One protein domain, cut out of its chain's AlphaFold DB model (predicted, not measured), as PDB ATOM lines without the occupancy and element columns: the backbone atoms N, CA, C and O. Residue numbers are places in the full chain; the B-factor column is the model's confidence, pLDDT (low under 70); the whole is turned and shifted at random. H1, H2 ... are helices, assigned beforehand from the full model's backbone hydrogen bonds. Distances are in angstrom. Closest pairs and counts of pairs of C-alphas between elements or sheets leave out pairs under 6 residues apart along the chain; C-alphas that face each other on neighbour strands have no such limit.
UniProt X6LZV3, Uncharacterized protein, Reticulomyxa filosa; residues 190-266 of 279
ATOM      1  N   PHE A 190      80.038  15.442 159.280       93.75
ATOM      2  CA  PHE A 190      81.009  16.464 158.885       93.75
ATOM      3  C   PHE A 190      82.139  16.614 159.918       93.75
ATOM      4  O   PHE A 190      83.308  16.614 159.551       93.75
ATOM      5  N   ASP A 191      81.816  16.625 161.215       94.50
ATOM      6  CA  ASP A 191      82.809  16.712 162.296       94.50
ATOM      7  C   ASP A 191      83.795  15.544 162.307       94.50
ATOM      8  O   ASP A 191      84.986  15.735 162.560       94.50
ATOM      9  N   PHE A 192      83.333  14.328 162.005       90.69
ATOM     10  CA  PHE A 192      84.226  13.183 161.885       90.69
ATOM     11  C   PHE A 192      85.146  13.333 160.670       90.69
ATOM     12  O   PHE A 192      86.351  13.103 160.779       90.69
ATOM     13  N   GLN A 193      84.603  13.755 159.524       91.31
ATOM     14  CA  GLN A 193      85.394  14.009 158.318       91.31
ATOM     15  C   GLN A 193      86.435  15.115 158.551       91.31
ATOM     16  O   GLN A 193      87.596  14.949 158.180       91.31
ATOM     17  N   LEU A 194      86.049  16.200 159.225       94.75
ATOM     18  CA  LEU A 194      86.930  17.304 159.595       94.75
ATOM     19  C   LEU A 194      88.039  16.838 160.546       94.75
ATOM     20  O   LEU A 194      89.207  17.157 160.337       94.75
ATOM     21  N   LYS A 195      87.706  16.008 161.542       92.62
ATOM     22  CA  LYS A 195      88.691  15.408 162.452       92.62
ATOM     23  C   LYS A 195      89.687  14.504 161.721       92.62
ATOM     24  O   LYS A 195      90.874  14.533 162.034       92.62
ATOM     25  N   MET A 196      89.219  13.721 160.748       88.38
ATOM     26  CA  MET A 196      90.061  12.851 159.918       88.38
ATOM     27  C   MET A 196      90.960  13.640 158.962       88.38
ATOM     28  O   MET A 196      92.123  13.281 158.786       88.38
ATOM     29  N   ALA A 197      90.438  14.708 158.353       92.62
ATOM     30  CA  ALA A 197      91.220  15.609 157.509       92.62
ATOM     31  C   ALA A 197      92.296  16.346 158.321       92.62
ATOM     32  O   ALA A 197      93.388  16.624 157.812       92.62
ATOM     33  N   GLY A 198      91.986  16.650 159.586       93.62
ATOM     34  CA  GLY A 198      92.815  17.474 160.449       93.62
ATOM     35  C   GLY A 198      93.127  18.795 159.755       93.62
ATOM     36  O   GLY A 198      92.253  19.433 159.173       93.62
ATOM     37  N   PHE A 199      94.404  19.165 159.748       94.69
ATOM     38  CA  PHE A 199      94.880  20.375 159.079       94.69
ATOM     39  C   PHE A 199      95.634  20.104 157.770       94.69
ATOM     40  O   PHE A 199      96.361  20.961 157.265       94.69
ATOM     41  N   ASN A 200      95.480  18.907 157.198       93.81
ATOM     42  CA  ASN A 200      96.081  18.582 155.912       93.81
ATOM     43  C   ASN A 200      95.315  19.283 154.781       93.81
ATOM     44  O   ASN A 200      94.171  18.935 154.494       93.81
ATOM     45  N   SER A 201      95.962  20.215 154.074       93.00
ATOM     46  CA  SER A 201      95.305  20.988 153.006       93.00
ATOM     47  C   SER A 201      94.662  20.116 151.918       93.00
ATOM     48  O   SER A 201      93.631  20.482 151.372       93.00
ATOM     49  N   GLY A 202      95.263  18.967 151.588       91.62
ATOM     50  CA  GLY A 202      94.742  18.076 150.545       91.62
ATOM     51  C   GLY A 202      93.399  17.445 150.917       91.62
ATOM     52  O   GLY A 202      92.553  17.266 150.050       91.62
ATOM     53  N   SER A 203      93.192  17.161 152.205       91.31
ATOM     54  CA  SER A 203      91.941  16.585 152.718       91.31
ATOM     55  C   SER A 203      90.937  17.652 153.163       91.31
ATOM     56  O   SER A 203      89.732  17.429 153.093       91.31
ATOM     57  N   LEU A 204      91.419  18.825 153.585       94.06
ATOM     58  CA  LEU A 204      90.586  19.915 154.094       94.06
ATOM     59  C   LEU A 204      89.955  20.764 152.978       94.06
ATOM     60  O   LEU A 204      88.793  21.142 153.090       94.06
ATOM     61  N   CYS A 205      90.666  21.019 151.872       94.81
ATOM     62  CA  CYS A 205      90.130  21.807 150.753       94.81
ATOM     63  C   CYS A 205      88.826  21.235 150.155       94.81
ATOM     64  O   CYS A 205      87.907  22.021 149.920       94.81
ATOM     65  N   PRO A 206      88.679  19.912 149.935       93.69
ATOM     66  CA  PRO A 206      87.404  19.338 149.502       93.69
ATOM     67  C   PRO A 206      86.252  19.621 150.474       93.69
ATOM     68  O   PRO A 206      85.157  19.957 150.029       93.69
ATOM     69  N   LEU A 207      86.495  19.558 151.790       94.50
ATOM     70  CA  LEU A 207      85.478  19.889 152.795       94.50
ATOM     71  C   LEU A 207      85.062  21.358 152.692       94.50
ATOM     72  O   LEU A 207      83.872  21.659 152.681       94.50
ATOM     73  N   MET A 208      86.035  22.261 152.557       95.50
ATOM     74  CA  MET A 208      85.794  23.698 152.397       95.50
ATOM     75  C   MET A 208      84.985  24.017 151.135       95.50
ATOM     76  O   MET A 208      84.117  24.885 151.166       95.50
ATOM     77  N   LEU A 209      85.259  23.313 150.033       94.88
ATOM     78  CA  LEU A 209      84.586  23.526 148.753       94.88
ATOM     79  C   LEU A 209      83.160  22.958 148.740       94.88
ATOM     80  O   LEU A 209      82.248  23.610 148.238       94.88
ATOM     81  N   HIS A 210      82.966  21.746 149.265       93.62
ATOM     82  CA  HIS A 210      81.696  21.022 149.148       93.62
ATOM     83  C   HIS A 210      80.742  21.245 150.328       93.62
ATOM     84  O   HIS A 210      79.532  21.110 150.157       93.62
ATOM     85  N   HIS A 211      81.256  21.617 151.504       94.81
ATOM     86  CA  HIS A 211      80.469  21.774 152.731       94.81
ATOM     87  C   HIS A 211      80.753  23.094 153.478       94.81
ATOM     88  O   HIS A 211      80.901  23.079 154.701       94.81
ATOM     89  N   PRO A 212      80.803  24.262 152.805       96.75
ATOM     90  CA  PRO A 212      81.211  25.518 153.443       96.75
ATOM     91  C   PRO A 212      80.317  25.919 154.626       96.75
ATOM     92  O   PRO A 212      80.810  26.424 155.628       96.75
ATOM     93  N   LEU A 213      79.009  25.651 154.545       97.00
ATOM     94  CA  LEU A 213      78.048  26.007 155.598       97.00
ATOM     95  C   LEU A 213      78.161  25.135 156.854       97.00
ATOM     96  O   LEU A 213      77.698  25.541 157.920       97.00
ATOM     97  N   GLU A 214      78.754  23.948 156.742       97.44
ATOM     98  CA  GLU A 214      78.889  23.025 157.871       97.44
ATOM     99  C   GLU A 214      80.008  23.461 158.827       97.44
ATOM    100  O   GLU A 214      79.910  23.217 160.027       97.44
ATOM    101  N   PHE A 215      81.000  24.230 158.356       97.38
ATOM    102  CA  PHE A 215      82.025  24.829 159.222       97.38
ATOM    103  C   PHE A 215      81.423  25.755 160.291       97.38
ATOM    104  O   PHE A 215      81.903  25.789 161.423       97.38
ATOM    105  N   CYS A 216      80.326  26.448 159.971       96.25
ATOM    106  CA  CYS A 216      79.608  27.299 160.920       96.25
ATOM    107  C   CYS A 216      78.801  26.520 161.966       96.25
ATOM    108  O   CYS A 216      78.426  27.095 162.986       96.25
ATOM    109  N   LYS A 217      78.489  25.246 161.702       97.00
ATOM    110  CA  LYS A 217      77.636  24.401 162.554       97.00
ATOM    111  C   LYS A 217      78.416  23.331 163.312       97.00
ATOM    112  O   LYS A 217      77.882  22.752 164.249       97.00
ATOM    113  N   SER A 218      79.645  23.063 162.884       97.50
ATOM    114  CA  SER A 218      80.509  22.013 163.407       97.50
ATOM    115  C   SER A 218      80.748  22.158 164.905       97.50
ATOM    116  O   SER A 218      81.349  23.137 165.350       97.50
ATOM    117  N   ASP A 219      80.351  21.162 165.694       96.94
ATOM    118  CA  ASP A 219      80.605  21.166 167.135       96.94
ATOM    119  C   ASP A 219      82.102  21.090 167.429       96.94
ATOM    120  O   ASP A 219      82.584  21.747 168.358       96.94
ATOM    121  N   LEU A 220      82.848  20.360 166.595       96.31
ATOM    122  CA  LEU A 220      84.305  20.313 166.644       96.31
ATOM    123  C   LEU A 220      84.930  21.711 166.528       96.31
ATOM    124  O   LEU A 220      85.833  22.030 167.297       96.31
ATOM    125  N   ILE A 221      84.446  22.553 165.610       97.19
ATOM    126  CA  ILE A 221      84.945  23.926 165.462       97.19
ATOM    127  C   ILE A 221      84.430  24.803 166.590       97.19
ATOM    128  O   ILE A 221      85.210  25.525 167.191       97.19
ATOM    129  N   LEU A 222      83.132  24.773 166.883       96.44
ATOM    130  CA  LEU A 222      82.505  25.721 167.803       96.44
ATOM    131  C   LEU A 222      82.941  25.512 169.258       96.44
ATOM    132  O   LEU A 222      83.032  26.477 170.024       96.44
ATOM    133  N   ARG A 223      83.135  24.251 169.659       95.38
ATOM    134  CA  ARG A 223      83.282  23.842 171.065       95.38
ATOM    135  C   ARG A 223      84.304  22.727 171.291       95.38
ATOM    136  O   ARG A 223      84.611  22.442 172.447       95.38
ATOM    137  N   GLY A 224      84.804  22.088 170.235       92.75
ATOM    138  CA  GLY A 224      85.730  20.970 170.337       92.75
ATOM    139  C   GLY A 224      87.060  21.358 170.976       92.75
ATOM    140  O   GLY A 224      87.592  22.445 170.744       92.75
ATOM    141  N   GLN A 225      87.588  20.435 171.776       93.81
ATOM    142  CA  GLN A 225      88.918  20.515 172.367       93.81
ATOM    143  C   GLN A 225      89.694  19.238 172.051       93.81
ATOM    144  O   GLN A 225      89.108  18.152 171.981       93.81
ATOM    145  N   ASP A 226      91.000  19.365 171.837       89.12
ATOM    146  CA  ASP A 226      91.886  18.213 171.695       89.12
ATOM    147  C   ASP A 226      92.284  17.617 173.062       89.12
ATOM    148  O   ASP A 226      91.808  18.036 174.118       89.12
ATOM    149  N   ASN A 227      93.161  16.607 173.057       88.12
ATOM    150  CA  ASN A 227      93.620  15.953 174.290       88.12
ATOM    151  C   ASN A 227      94.442  16.885 175.200       88.12
ATOM    152  O   ASN A 227      94.582  16.599 176.388       88.12
ATOM    153  N   SER A 228      94.986  17.974 174.655       88.19
ATOM    154  CA  SER A 228      95.696  19.016 175.402       88.19
ATOM    155  C   SER A 228      94.727  20.060 175.977       88.19
ATOM    156  O   SER A 228      95.105  20.871 176.826       88.19
ATOM    157  N   GLY A 229      93.455  20.013 175.566       88.88
ATOM    158  CA  GLY A 229      92.432  20.995 175.904       88.88
ATOM    159  C   GLY A 229      92.446  22.224 174.996       88.88
ATOM    160  O   GLY A 229      91.719  23.178 175.283       88.88
ATOM    161  N   ASP A 230      93.248  22.219 173.926       90.06
ATOM    162  CA  ASP A 230      93.316  23.331 172.985       90.06
ATOM    163  C   ASP A 230      92.088  23.319 172.073       90.06
ATOM    164  O   ASP A 230      91.572  22.269 171.679       90.06
ATOM    165  N   GLN A 231      91.587  24.514 171.768       94.56
ATOM    166  CA  GLN A 231      90.473  24.698 170.843       94.56
ATOM    167  C   GLN A 231      90.948  24.568 169.395       94.56
ATOM    168  O   GLN A 231      92.132  24.735 169.104       94.56
ATOM    169  N   PHE A 232      90.008  24.348 168.473       95.31
ATOM    170  CA  PHE A 232      90.292  24.106 167.057       95.31
ATOM    171  C   PHE A 232      91.300  25.093 166.436       95.31
ATOM    172  O   PHE A 232      92.270  24.659 165.814       95.31
ATOM    173  N   LEU A 233      91.118  26.408 166.620       95.00
ATOM    174  CA  LEU A 233      92.043  27.412 166.074       95.00
ATOM    175  C   LEU A 233      93.405  27.426 166.768       95.00
ATOM    176  O   LEU A 233      94.410  27.677 166.106       95.00
ATOM    177  N   GLY A 234      93.450  27.118 168.066       92.00
ATOM    178  CA  GLY A 234      94.701  26.937 168.798       92.00
ATOM    179  C   GLY A 234      95.492  25.765 168.225       92.00
ATOM    180  O   GLY A 234      96.625  25.942 167.777       92.00
ATOM    181  N   SER A 235      94.860  24.593 168.115       92.25
ATOM    182  CA  SER A 235      95.477  23.409 167.511       92.25
ATOM    183  C   SER A 235      95.901  23.663 166.056       92.25
ATOM    184  O   SER A 235      96.926  23.141 165.623       92.25
ATOM    185  N   MET A 236      95.156  24.484 165.303       93.62
ATOM    186  CA  MET A 236      95.522  24.882 163.941       93.62
ATOM    187  C   MET A 236      96.775  25.763 163.924       93.62
ATOM    188  O   MET A 236      97.701  25.488 163.167       93.62
ATOM    189  N   ALA A 237      96.838  26.799 164.762       90.56
ATOM    190  CA  ALA A 237      97.955  27.744 164.788       90.56
ATOM    191  C   ALA A 237      99.310  27.062 165.049       90.56
ATOM    192  O   ALA A 237     100.329  27.486 164.508       90.56
ATOM    193  N   TYR A 238      99.313  25.980 165.830       88.38
ATOM    194  CA  TYR A 238     100.521  25.221 166.158       88.38
ATOM    195  C   TYR A 238     100.777  24.010 165.252       88.38
ATOM    196  O   TYR A 238     101.772  23.304 165.437       88.38
ATOM    197  N   ASN A 239      99.922  23.737 164.264       89.50
ATOM    198  CA  ASN A 239     100.119  22.595 163.381       89.50
ATOM    199  C   ASN A 239     100.987  22.964 162.172       89.50
ATOM    200  O   ASN A 239     100.582  23.725 161.296       89.50
ATOM    201  N   CYS A 240     102.163  22.343 162.069       91.12
ATOM    202  CA  CYS A 240     103.118  22.590 160.985       91.12
ATOM    203  C   CYS A 240     102.611  22.224 159.576       91.12
ATOM    204  O   CYS A 240     103.215  22.634 158.589       91.12
ATOM    205  N   ASN A 241     101.511  21.470 159.457       90.62
ATOM    206  CA  ASN A 241     100.931  21.098 158.164       90.62
ATOM    207  C   ASN A 241      99.936  22.138 157.622       90.62
ATOM    208  O   ASN A 241      99.467  21.996 156.487       90.62
ATOM    209  N   VAL A 242      99.604  23.169 158.405       92.50
ATOM    210  CA  VAL A 242      98.675  24.221 157.991       92.50
ATOM    211  C   VAL A 242      99.310  25.092 156.919       92.50
ATOM    212  O   VAL A 242     100.359  25.702 157.109       92.50
ATOM    213  N   LYS A 243      98.628  25.206 155.779       94.75
ATOM    214  CA  LYS A 243      98.996  26.164 154.733       94.75
ATOM    215  C   LYS A 243      98.273  27.481 154.962       94.75
ATOM    216  O   LYS A 243      97.053  27.485 155.112       94.75
ATOM    217  N   TYR A 244      99.009  28.588 154.873       94.06
ATOM    218  CA  TYR A 244      98.485  29.941 155.084       94.06
ATOM    219  C   TYR A 244      97.183  30.219 154.319       94.06
ATOM    220  O   TYR A 244      96.208  30.669 154.908       94.06
ATOM    221  N   GLN A 245      97.125  29.888 153.024       94.50
ATOM    222  CA  GLN A 245      95.925  30.119 152.210       94.50
ATOM    223  C   GLN A 245      94.698  29.363 152.740       94.50
ATOM    224  O   GLN A 245      93.605  29.911 152.766       94.50
ATOM    225  N   CYS A 246      94.884  28.125 153.204       93.62
ATOM    226  CA  CYS A 246      93.806  27.312 153.758       93.62
ATOM    227  C   CYS A 246      93.325  27.884 155.099       93.62
ATOM    228  O   CYS A 246      92.125  28.078 155.281       93.62
ATOM    229  N   ALA A 247      94.257  28.253 155.987       95.19
ATOM    230  CA  ALA A 247      93.936  28.914 157.253       95.19
ATOM    231  C   ALA A 247      93.185  30.232 157.042       95.19
ATOM    232  O   ALA A 247      92.185  30.485 157.709       95.19
ATOM    233  N   ARG A 248      93.632  31.047 156.079       96.00
ATOM    234  CA  ARG A 248      93.005  32.325 155.745       96.00
ATOM    235  C   ARG A 248      91.554  32.142 155.313       96.00
ATOM    236  O   ARG A 248      90.682  32.799 155.865       96.00
ATOM    237  N   GLU A 249      91.282  31.253 154.359       96.00
ATOM    238  CA  GLU A 249      89.907  31.023 153.892       96.00
ATOM    239  C   GLU A 249      89.016  30.442 155.006       96.00
ATOM    240  O   GLU A 249      87.867  30.858 155.141       96.00
ATOM    241  N   LEU A 250      89.540  29.539 155.847       94.94
ATOM    242  CA  LEU A 250      88.802  29.013 157.000       94.94
ATOM    243  C   LEU A 250      88.401  30.128 157.962       94.94
ATOM    244  O   LEU A 250      87.223  30.283 158.269       94.94
ATOM    245  N   ILE A 251      89.375  30.915 158.407       95.75
ATOM    246  CA  ILE A 251      89.182  31.925 159.448       95.75
ATOM    247  C   ILE A 251      88.360  33.107 158.940       95.75
ATOM    248  O   ILE A 251      87.497  33.603 159.654       95.75
ATOM    249  N   GLN A 252      88.617  33.566 157.716       95.62
ATOM    250  CA  GLN A 252      87.974  34.773 157.202       95.62
ATOM    251  C   GLN A 252      86.581  34.513 156.624       95.62
ATOM    252  O   GLN A 252      85.791  35.452 156.540       95.62
ATOM    253  N   ARG A 253      86.280  33.287 156.168       95.44
ATOM    254  CA  ARG A 253      85.073  33.037 155.357       95.44
ATOM    255  C   ARG A 253      84.202  31.889 155.841       95.44
ATOM    256  O   ARG A 253      82.997  31.949 155.622       95.44
ATOM    257  N   LEU A 254      84.780  30.852 156.443       96.81
ATOM    258  CA  LEU A 254      84.042  29.623 156.766       96.81
ATOM    259  C   LEU A 254      83.724  29.478 158.254       96.81
ATOM    260  O   LEU A 254      82.720  28.867 158.602       96.81
ATOM    261  N   ILE A 255      84.559  30.024 159.134       97.06
ATOM    262  CA  ILE A 255      84.347  29.996 160.580       97.06
ATOM    263  C   ILE A 255      83.714  31.328 161.003       97.06
ATOM    264  O   ILE A 255      84.223  32.388 160.634       97.06
ATOM    265  N   PRO A 256      82.628  31.314 161.798       97.31
ATOM    266  CA  PRO A 256      82.005  32.540 162.276       97.31
ATOM    267  C   PRO A 256      82.998  33.432 163.032       97.31
ATOM    268  O   PRO A 256      83.707  32.975 163.929       97.31
ATOM    269  N   HIS A 257      83.022  34.725 162.709       96.38
ATOM    270  CA  HIS A 257      83.992  35.677 163.264       96.38
ATOM    271  C   HIS A 257      83.984  35.733 164.802       96.38
ATOM    272  O   HIS A 257      85.030  35.818 165.440       96.38
ATOM    273  N   ASN A 258      82.807  35.621 165.420       96.69
ATOM    274  CA  ASN A 258      82.665  35.568 166.875       96.69
ATOM    275  C   ASN A 258      83.329  34.324 167.489       96.69
ATOM    276  O   ASN A 258      83.865  34.395 168.593       96.69
ATOM    277  N   VAL A 259      83.312  33.192 166.781       96.12
ATOM    278  CA  VAL A 259      83.996  31.959 167.196       96.12
ATOM    279  C   VAL A 259      85.499  32.153 167.072       96.12
ATOM    280  O   VAL A 259      86.214  31.849 168.022       96.12
ATOM    281  N   VAL A 260      85.968  32.733 165.961       95.12
ATOM    282  CA  VAL A 260      87.388  33.050 165.756       95.12
ATOM    283  C   VAL A 260      87.929  33.898 166.899       95.12
ATOM    284  O   VAL A 260      88.872  33.493 167.575       95.12
ATOM    285  N   GLN A 261      87.294  35.041 167.162       94.25
ATOM    286  CA  GLN A 261      87.705  35.938 168.236       94.25
ATOM    287  C   GLN A 261      87.703  35.219 169.584       94.25
ATOM    288  O   GLN A 261      88.714  35.225 170.282       94.25
ATOM    289  N   LYS A 262      86.603  34.537 169.930       95.00
ATOM    290  CA  LYS A 262      86.483  33.809 171.200       95.00
ATOM    291  C   LYS A 262      87.630  32.819 171.408       95.00
ATOM    292  O   LYS A 262      88.141  32.722 172.524       95.00
ATOM    293  N   GLN A 263      88.027  32.090 170.366       93.94
ATOM    294  CA  GLN A 263      89.097  31.108 170.499       93.94
ATOM    295  C   GLN A 263      90.483  31.737 170.581       93.94
ATOM    296  O   GLN A 263      91.288  31.307 171.396       93.94
ATOM    297  N   LEU A 264      90.743  32.798 169.813       86.88
ATOM    298  CA  LEU A 264      92.014  33.526 169.882       86.88
ATOM    299  C   LEU A 264      92.223  34.233 171.234       86.88
ATOM    300  O   LEU A 264      93.354  34.344 171.694       86.88
ATOM    301  N   PHE A 265      91.146  34.673 171.895       87.50
ATOM    302  CA  PHE A 265      91.211  35.246 173.247       87.50
ATOM    303  C   PHE A 265      91.343  34.196 174.360       87.50
ATOM    304  O   PHE A 265      91.629  34.550 175.504       87.50
ATOM    305  N   THR A 266      91.130  32.912 174.062       84.81
ATOM    306  CA  THR A 266      91.305  31.847 175.052       84.81
ATOM    307  C   THR A 266      92.799  31.533 175.162       84.81
ATOM    308  O   THR A 266      93.399  31.027 174.219       84.81
TER     309      THR A 266
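AT A GLANCE: This is residues 190 to 266 of the 279 residues of an uncharacterized protein of Reticulomyxa filosa (UniProt X6LZV3). Six short helices make a small rounded cluster, nearly a closed ring: H1, H2, H5, H6, H4, H3 and back to H1, with H5 to H6 the loosest step. H1 and H5 each lie side by side with H2 but apart from each other; short H3 sits between H1 and H4. The printed part has 77 residues with six named helices in the order H1 to H6 and no named strand: all helix. It is compact, radius of gyration of the C-alphas 11.2 A, spanning 29 by 24 by 23 A.

IN THESE COORDINATES: H1, residues 190 to 197, begins at C-alpha 190 (81.009, 16.464, 158.885) and is 10.3 A long. H2, 201 to 210, is 14.1 A; H3, 219 to 222, is 5.0 A; H4, 232 to 237, is 8.8 A; H5, 244 to 254, is 14.5 A. H6, 257 to 264, is 10.6 A and ends at C-alpha 264 (92.014, 33.526, 169.882).

HOW THE PARTS SIT: H1 and H2 form a helical hairpin: they touch, C-alphas of Ala 197 and Ser 203 closest at 4.9 A, at a shallow tilt of 23 degrees, opposite ways. H1 only just touches H3, with 3 pairs of C-alphas within 8 A, closest Asp 191 and Leu 220 at 5.8 A. H2 touches H5, closest C-alphas Ser 201 and Cys 246, 6.5 A, at a shallow 25 degrees, the same way. H3 touches H4, closest C-alphas Ile 221 and Phe 232, 5.6 A. H4 touches H6, closest C-alphas Leu 233 and Gln 263, 6.5 A, at a steep 65 degrees. H5 and H6 are close but not clearly touching, closest C-alphas Ile 251 and Val 260, 6.7 A. Every O i to N i+4 pair is within hydrogen-bond range in H1, H4, H5 and H6, 4 of 6 in H2; H3 is too short for one.

THE WHOLE: The farthest C-alphas, His 210 and Ser 228, are 29.8 A apart. The printed part has no cut and no long link, and no printed residue is under 70 in pLDDT.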